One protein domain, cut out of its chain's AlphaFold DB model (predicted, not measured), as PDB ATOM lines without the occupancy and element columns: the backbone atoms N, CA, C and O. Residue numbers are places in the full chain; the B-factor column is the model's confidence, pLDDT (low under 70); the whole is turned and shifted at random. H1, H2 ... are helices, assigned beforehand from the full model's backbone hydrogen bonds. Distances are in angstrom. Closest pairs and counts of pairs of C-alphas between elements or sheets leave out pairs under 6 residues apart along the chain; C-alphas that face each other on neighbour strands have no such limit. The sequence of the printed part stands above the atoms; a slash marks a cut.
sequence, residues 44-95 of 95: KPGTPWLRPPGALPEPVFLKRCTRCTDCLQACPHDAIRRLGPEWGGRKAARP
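This is residues 44 to 95 of the 95 residues of the protein "4Fe-4S ferredoxin-type domain-containing protein" of Planctomycetes bacterium (UniProt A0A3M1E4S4). There is little regular structure here: a chain wound mostly as loops, with three short helices set apart from each other at the corners of a triangle. Residues 44 to 57 form a looping lead into H1, and residues 74 to 88 run from H2 across to H3. The printed part has 52 residues, of which 15 are in the named helices H1, H2 and H3, in that order; the class is all helix, with no named strand. It is compact, with a radius of gyration of the C-alphas of 11.2 A, and spans 28 by 22 by 21 A.

H1, residues 58 to 64, is apart from H2, residues 70 to 73. H3, residues 89 to 92, is apart from both. In H1, 2 of 3 O i to N i+4 pairs are within hydrogen-bond range; H2 and H3 are too short for such a pair.

H1 begins at C-alpha 58 (-16.477, 45.480, 116.404) and is 9.9 A long. H2 measures 5.3 A and H3 5.1 A, ending at C-alpha 92 (-27.215, 50.188, 125.135).

The C-alphas of Lys 44 and Pro 76, the two farthest apart, are 28.8 A apart. The printed part has no cut. The link H2 to H3 is long. Residues 44 to 48 and 87 to 95 have pLDDT under 70.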
ATOM      1  N   LYS A  44     -18.624  45.689 108.339       63.28
ATOM      2  CA  LYS A  44     -19.445  46.863 108.046       63.28
ATOM      3  C   LYS A  44     -18.831  48.007 108.854       63.28
ATOM      4  O   LYS A  44     -18.620  47.779 110.049       63.28
ATOM      5  N   PRO A  45     -18.551  49.186 108.265       56.50
ATOM      6  CA  PRO A  45     -18.121  50.326 109.057       56.50
ATOM      7  C   PRO A  45     -19.164  50.505 110.154       56.50
ATOM      8  O   PRO A  45     -20.352  50.712 109.879       56.50
ATOM      9  N   GLY A  46     -18.738  50.252 111.392       60.81
ATOM     10  CA  GLY A  46     -19.600  50.374 112.549       60.81
ATOM     11  C   GLY A  46     -20.184  51.778 112.544       60.81
ATOM     12  O   GLY A  46     -19.541  52.729 112.100       60.81
ATOM     13  N   THR A  47     -21.421  51.908 113.014       64.19
ATOM     14  CA  THR A  47     -22.004  53.208 113.373       64.19
ATOM     15  C   THR A  47     -20.919  54.060 114.068       64.19
ATOM     16  O   THR A  47     -20.172  53.465 114.849       64.19
ATOM     17  N   PRO A  48     -20.799  55.379 113.807       67.94
ATOM     18  CA  PRO A  48     -19.631  56.203 114.161       67.94
ATOM     19  C   PRO A  48     -19.536  56.511 115.667       67.94
ATOM     20  O   PRO A  48     -19.389  57.652 116.092       67.94
ATOM     21  N   TRP A  49     -19.662  55.490 116.506       74.12
ATOM     22  CA  TRP A  49     -19.430  55.577 117.931       74.12
ATOM     23  C   TRP A  49     -17.940  55.707 118.177       74.12
ATOM     24  O   TRP A  49     -17.144  54.925 117.650       74.12
ATOM     25  N   LEU A  50     -17.576  56.639 119.047       76.44
ATOM     26  CA  LEU A  50     -16.213  56.728 119.528       76.44
ATOM     27  C   LEU A  50     -15.890  55.464 120.338       76.44
ATOM     28  O   LEU A  50     -16.578  55.137 121.309       76.44
ATOM     29  N   ARG A  51     -14.863  54.728 119.915       79.44
ATOM     30  CA  ARG A  51     -14.326  53.581 120.652       79.44
ATOM     31  C   ARG A  51     -12.998  53.955 121.295       79.44
ATOM     32  O   ARG A  51     -12.325  54.853 120.792       79.44
ATOM     33  N   PRO A  52     -12.620  53.282 122.397       85.56
ATOM     34  CA  PRO A  52     -11.309  53.487 122.984       85.56
ATOM     35  C   PRO A  52     -10.200  53.268 121.944       85.56
ATOM     36  O   PRO A  52     -10.345  52.389 121.084       85.56
ATOM     37  N   PRO A  53      -9.094  54.026 122.014       82.25
ATOM     38  CA  PRO A  53      -7.936  53.769 121.168       82.25
ATOM     39  C   PRO A  53      -7.435  52.334 121.399       82.25
ATOM     40  O   PRO A  53      -7.369  51.867 122.534       82.25
ATOM     41  N   GLY A  54      -7.132  51.612 120.317       83.75
ATOM     42  CA  GLY A  54      -6.702  50.208 120.382       83.75
ATOM     43  C   GLY A  54      -7.827  49.184 120.595       83.75
ATOM     44  O   GLY A  54      -7.543  48.010 120.835       83.75
ATOM     45  N   ALA A  55      -9.102  49.585 120.504       87.06
ATOM     46  CA  ALA A  55     -10.209  48.634 120.520       87.06
ATOM     47  C   ALA A  55     -10.106  47.631 119.357       87.06
ATOM     48  O   ALA A  55      -9.796  47.984 118.221       87.06
ATOM     49  N   LEU A  56     -10.407  46.367 119.655       88.19
ATOM     50  CA  LEU A  56     -10.505  45.305 118.655       88.19
ATOM     51  C   LEU A  56     -11.628  45.592 117.641       88.19
ATOM     52  O   LEU A  56     -12.548  46.356 117.953       88.19
ATOM     53  N   PRO A  57     -11.620  44.906 116.484       84.12
ATOM     54  CA  PRO A  57     -12.757  44.865 115.571       84.12
ATOM     55  C   PRO A  57     -14.106  44.724 116.273       84.12
ATOM     56  O   PRO A  57     -14.238  43.913 117.193       84.12
ATOM     57  N   GLU A  58     -15.128  45.450 115.810       78.94
ATOM     58  CA  GLU A  58     -16.477  45.480 116.404       78.94
ATOM     59  C   GLU A  58     -17.010  44.093 116.825       78.94
ATOM     60  O   GLU A  58     -17.404  43.940 117.986       78.94
ATOM     61  N   PRO A  59     -16.995  43.048 115.969       81.44
ATOM     62  CA  PRO A  59     -17.526  41.744 116.361       81.44
ATOM     63  C   PRO A  59     -16.739  41.083 117.499       81.44
ATOM     64  O   PRO A  59     -17.323  40.357 118.302       81.44
ATOM     65  N   VAL A  60     -15.429  41.317 117.590       85.12
ATOM     66  CA  VAL A  60     -14.576  40.753 118.645       85.12
ATOM     67  C   VAL A  60     -14.681  41.591 119.917       85.12
ATOM     68  O   VAL A  60     -14.817  41.044 121.011       85.12
ATOM     69  N   PHE A  61     -14.696  42.917 119.779       85.19
ATOM     70  CA  PHE A  61     -14.886  43.857 120.877       85.19
ATOM     71  C   PHE A  61     -16.207  43.610 121.610       85.19
ATOM     72  O   PHE A  61     -16.210  43.462 122.827       85.19
ATOM     73  N   LEU A  62     -17.324  43.465 120.887       81.88
ATOM     74  CA  LEU A  62     -18.639  43.209 121.492       81.88
ATOM     75  C   LEU A  62     -18.738  41.852 122.205       81.88
ATOM     76  O   LEU A  62     -19.579  41.687 123.092       81.88
ATOM     77  N   LYS A  63     -17.904  40.878 121.821       86.19
ATOM     78  CA  LYS A  63     -17.805  39.576 122.497       86.19
ATOM     79  C   LYS A  63     -16.959  39.642 123.768       86.19
ATOM     80  O   LYS A  63     -17.259  38.919 124.708       86.19
ATOM     81  N   ARG A  64     -15.916  40.482 123.791       87.12
ATOM     82  CA  ARG A  64     -14.973  40.605 124.918       87.12
ATOM     83  C   ARG A  64     -15.327  41.694 125.925       87.12
ATOM     84  O   ARG A  64     -14.867  41.628 127.057       87.12
ATOM     85  N   CYS A  65     -16.105  42.697 125.529       86.62
ATOM     86  CA  CYS A  65     -16.497  43.793 126.407       86.62
ATOM     87  C   CYS A  65     -17.291  43.263 127.612       86.62
ATOM     88  O   CYS A  65     -18.411  42.776 127.457       86.62
ATOM     89  N   THR A  66     -16.708  43.397 128.804       88.81
ATOM     90  CA  THR A  66     -17.283  42.993 130.098       88.81
ATOM     91  C   THR A  66     -18.169  44.066 130.730       88.81
ATOM     92  O   THR A  66     -18.791  43.809 131.751       88.81
ATOM     93  N   ARG A  67     -18.223  45.270 130.139       84.56
ATOM     94  CA  ARG A  67     -18.982  46.439 130.635       84.56
ATOM     95  C   ARG A  67     -18.540  46.973 132.003       84.56
ATOM     96  O   ARG A  67     -19.284  47.713 132.640       84.56
ATOM     97  N   CYS A  68     -17.288  46.708 132.379       89.44
ATOM     98  CA  CYS A  68     -16.637  47.244 133.582       89.44
ATOM     99  C   CYS A  68     -16.491  48.774 133.607       89.44
ATOM    100  O   CYS A  68     -16.357  49.365 134.670       89.44
ATOM    101  N   THR A  69     -16.546  49.437 132.449       88.25
ATOM    102  CA  THR A  69     -16.302  50.883 132.283       88.25
ATOM    103  C   THR A  69     -14.908  51.406 132.610       88.25
ATOM    104  O   THR A  69     -14.705  52.618 132.595       88.25
ATOM    105  N   ASP A  70     -13.918  50.530 132.734       89.56
ATOM    106  CA  ASP A  70     -12.516  50.931 132.919       89.56
ATOM    107  C   ASP A  70     -12.019  51.844 131.789       89.56
ATOM    108  O   ASP A  70     -11.221  52.749 132.007       89.56
ATOM    109  N   CYS A  71     -12.555  51.671 130.577       89.06
ATOM    110  CA  CYS A  71     -12.236  52.526 129.437       89.06
ATOM    111  C   CYS A  71     -12.661  53.993 129.610       89.06
ATOM    112  O   CYS A  71     -12.069  54.853 128.968       89.06
ATOM    113  N   LEU A  72     -13.659  54.289 130.454       90.00
ATOM    114  CA  LEU A  72     -14.035  55.667 130.775       90.00
ATOM    115  C   LEU A  72     -12.973  56.317 131.657       90.00
ATOM    116  O   LEU A  72     -12.529  57.413 131.358       90.00
ATOM    117  N   GLN A  73     -12.538  55.612 132.706       90.25
ATOM    118  CA  GLN A  73     -11.535  56.113 133.652       90.25
ATOM    119  C   GLN A  73     -10.139  56.192 133.027       90.25
ATOM    120  O   GLN A  73      -9.363  57.088 133.334       90.25
ATOM    121  N   ALA A  74      -9.824  55.270 132.115       91.25
ATOM    122  CA  ALA A  74      -8.558  55.267 131.394       91.25
ATOM    123  C   ALA A  74      -8.447  56.392 130.351       91.25
ATOM    124  O   ALA A  74      -7.367  56.592 129.797       91.25
ATOM    125  N   CYS A  75      -9.539  57.096 130.023       90.31
ATOM    126  CA  CYS A  75      -9.526  58.146 129.013       90.31
ATOM    127  C   CYS A  75      -9.092  59.487 129.632       90.31
ATOM    128  O   CYS A  75      -9.891  60.105 130.327       90.31
ATOM    129  N   PRO A  76      -7.889  60.010 129.329       91.25
ATOM    130  CA  PRO A  76      -7.405  61.260 129.928       91.25
ATOM    131  C   PRO A  76      -8.159  62.511 129.451       91.25
ATOM    132  O   PRO A  76      -7.981  63.588 130.007       91.25
ATOM    133  N   HIS A  77      -8.953  62.385 128.386       92.50
ATOM    134  CA  HIS A  77      -9.678  63.492 127.760       92.50
ATOM    135  C   HIS A  77     -11.197  63.382 127.921       92.50
ATOM    136  O   HIS A  77     -11.917  64.117 127.248       92.50
ATOM    137  N   ASP A  78     -11.694  62.421 128.712       89.81
ATOM    138  CA  ASP A  78     -13.134  62.180 128.917       89.81
ATOM    139  C   ASP A  78     -13.946  62.091 127.605       89.81
ATOM    140  O   ASP A  78     -15.134  62.421 127.522       89.81
ATOM    141  N   ALA A  79     -13.284  61.646 126.533       88.19
ATOM    142  CA  ALA A  79     -13.861  61.594 125.195       88.19
ATOM    143  C   ALA A  79     -14.836  60.416 125.041       88.19
ATOM    144  O   ALA A  79     -15.718  60.428 124.182       88.19
ATOM    145  N   ILE A  80     -14.686  59.386 125.875       87.50
ATOM    146  CA  ILE A  80     -15.499  58.172 125.856       87.50
ATOM    147  C   ILE A  80     -16.634  58.341 126.865       87.50
ATOM    148  O   ILE A  80     -16.410  58.765 127.994       87.50
ATOM    149  N   ARG A  81     -17.861  57.993 126.470       84.69
ATOM    150  CA  ARG A  81     -19.059  58.103 127.317       84.69
ATOM    151  C   ARG A  81     -19.880  56.820 127.258       84.69
ATOM    152  O   ARG A  81     -19.830  56.095 126.262       84.69
ATOM    153  N   ARG A  82     -20.650  56.534 128.317       82.31
ATOM    154  CA  ARG A  82     -21.664  55.467 128.269       82.31
ATOM    155  C   ARG A  82     -22.714  55.827 127.223       82.31
ATOM    156  O   ARG A  82     -23.123  56.978 127.108       82.31
ATOM    157  N   LEU A  83     -23.143  54.816 126.476       78.50
ATOM    158  CA  LEU A  83     -24.213  54.967 125.505       78.50
ATOM    159  C   LEU A  83     -25.555  55.028 126.246       78.50
ATOM    160  O   LEU A  83     -25.874  54.108 127.000       78.50
ATOM    161  N   GLY A  84     -26.309  56.106 126.051       75.94
ATOM    162  CA  GLY A  84     -27.620  56.287 126.666       75.94
ATOM    163  C   GLY A  84     -28.732  55.454 126.003       75.94
ATOM    164  O   GLY A  84     -28.551  54.935 124.892       75.94
ATOM    165  N   PRO A  85     -29.889  55.294 126.675       75.12
ATOM    166  CA  PRO A  85     -31.033  54.527 126.170       75.12
ATOM    167  C   PRO A  85     -31.619  55.087 124.861       75.12
ATOM    168  O   PRO A  85     -32.208  54.335 124.083       75.12
ATOM    169  N   GLU A  86     -31.413  56.374 124.582       74.56
ATOM    170  CA  GLU A  86     -31.860  57.068 123.375       74.56
ATOM    171  C   GLU A  86     -31.218  56.532 122.081       74.56
ATOM    172  O   GLU A  86     -31.788  56.670 121.001       74.56
ATOM    173  N   TRP A  87     -30.075  55.846 122.180       69.25
ATOM    174  CA  TRP A  87     -29.328  55.318 121.030       69.25
ATOM    175  C   TRP A  87     -29.632  53.845 120.696       69.25
ATOM    176  O   TRP A  87     -28.958  53.229 119.865       69.25
ATOM    177  N   GLY A  88     -30.676  53.276 121.307       61.22
ATOM    178  CA  GLY A  88     -31.249  51.985 120.931       61.22
ATOM    179  C   GLY A  88     -30.947  50.847 121.909       61.22
ATOM    180  O   GLY A  88     -29.796  50.462 122.147       61.22
ATOM    181  N   GLY A  89     -32.020  50.224 122.405       60.12
ATOM    182  CA  GLY A  89     -31.982  49.228 123.480       60.12
ATOM    183  C   GLY A  89     -31.086  48.016 123.218       60.12
ATOM    184  O   GLY A  89     -30.414  47.557 124.128       60.12
ATOM    185  N   ARG A  90     -30.951  47.513 121.983       62.38
ATOM    186  CA  ARG A  90     -30.067  46.349 121.750       62.38
ATOM    187  C   ARG A  90     -28.570  46.650 121.902       62.38
ATOM    188  O   ARG A  90     -27.817  45.721 122.185       62.38
ATOM    189  N   LYS A  91     -28.128  47.898 121.689       63.41
ATOM    190  CA  LYS A  91     -26.710  48.294 121.820       63.41
ATOM    191  C   LYS A  91     -26.398  48.890 123.196       63.41
ATOM    192  O   LYS A  91     -25.305  48.656 123.699       63.41
ATOM    193  N   ALA A  92     -27.354  49.599 123.802       62.78
ATOM    194  CA  ALA A  92     -27.215  50.188 125.135       62.78
ATOM    195  C   ALA A  92     -27.567  49.218 126.283       62.78
ATOM    196  O   ALA A  92     -26.959  49.292 127.343       62.78
ATOM    197  N   ALA A  93     -28.515  48.293 126.081       52.75
ATOM    198  CA  ALA A  93     -29.149  47.523 127.161       52.75
ATOM    199  C   ALA A  93     -28.677  46.066 127.287       52.75
ATOM    200  O   ALA A  93     -29.384  45.231 127.851       52.75
ATOM    201  N   ARG A  94     -27.495  45.721 126.770       56.28
ATOM    202  CA  ARG A  94     -26.881  44.442 127.142       56.28
ATOM    203  C   ARG A  94     -26.176  44.702 128.501       56.28
ATOM    204  O   ARG A  94     -25.426  45.673 128.551       56.28
ATOM    205  N   PRO A  95     -26.439  43.920 129.572       51.38
ATOM    206  CA  PRO A  95     -26.073  44.228 130.972       51.38
ATOM    207  C   PRO A  95     -24.574  44.232 131.263       51.38
ATOM    208  O   PRO A  95     -23.936  43.194 130.987       51.38
TER     209      PRO A  95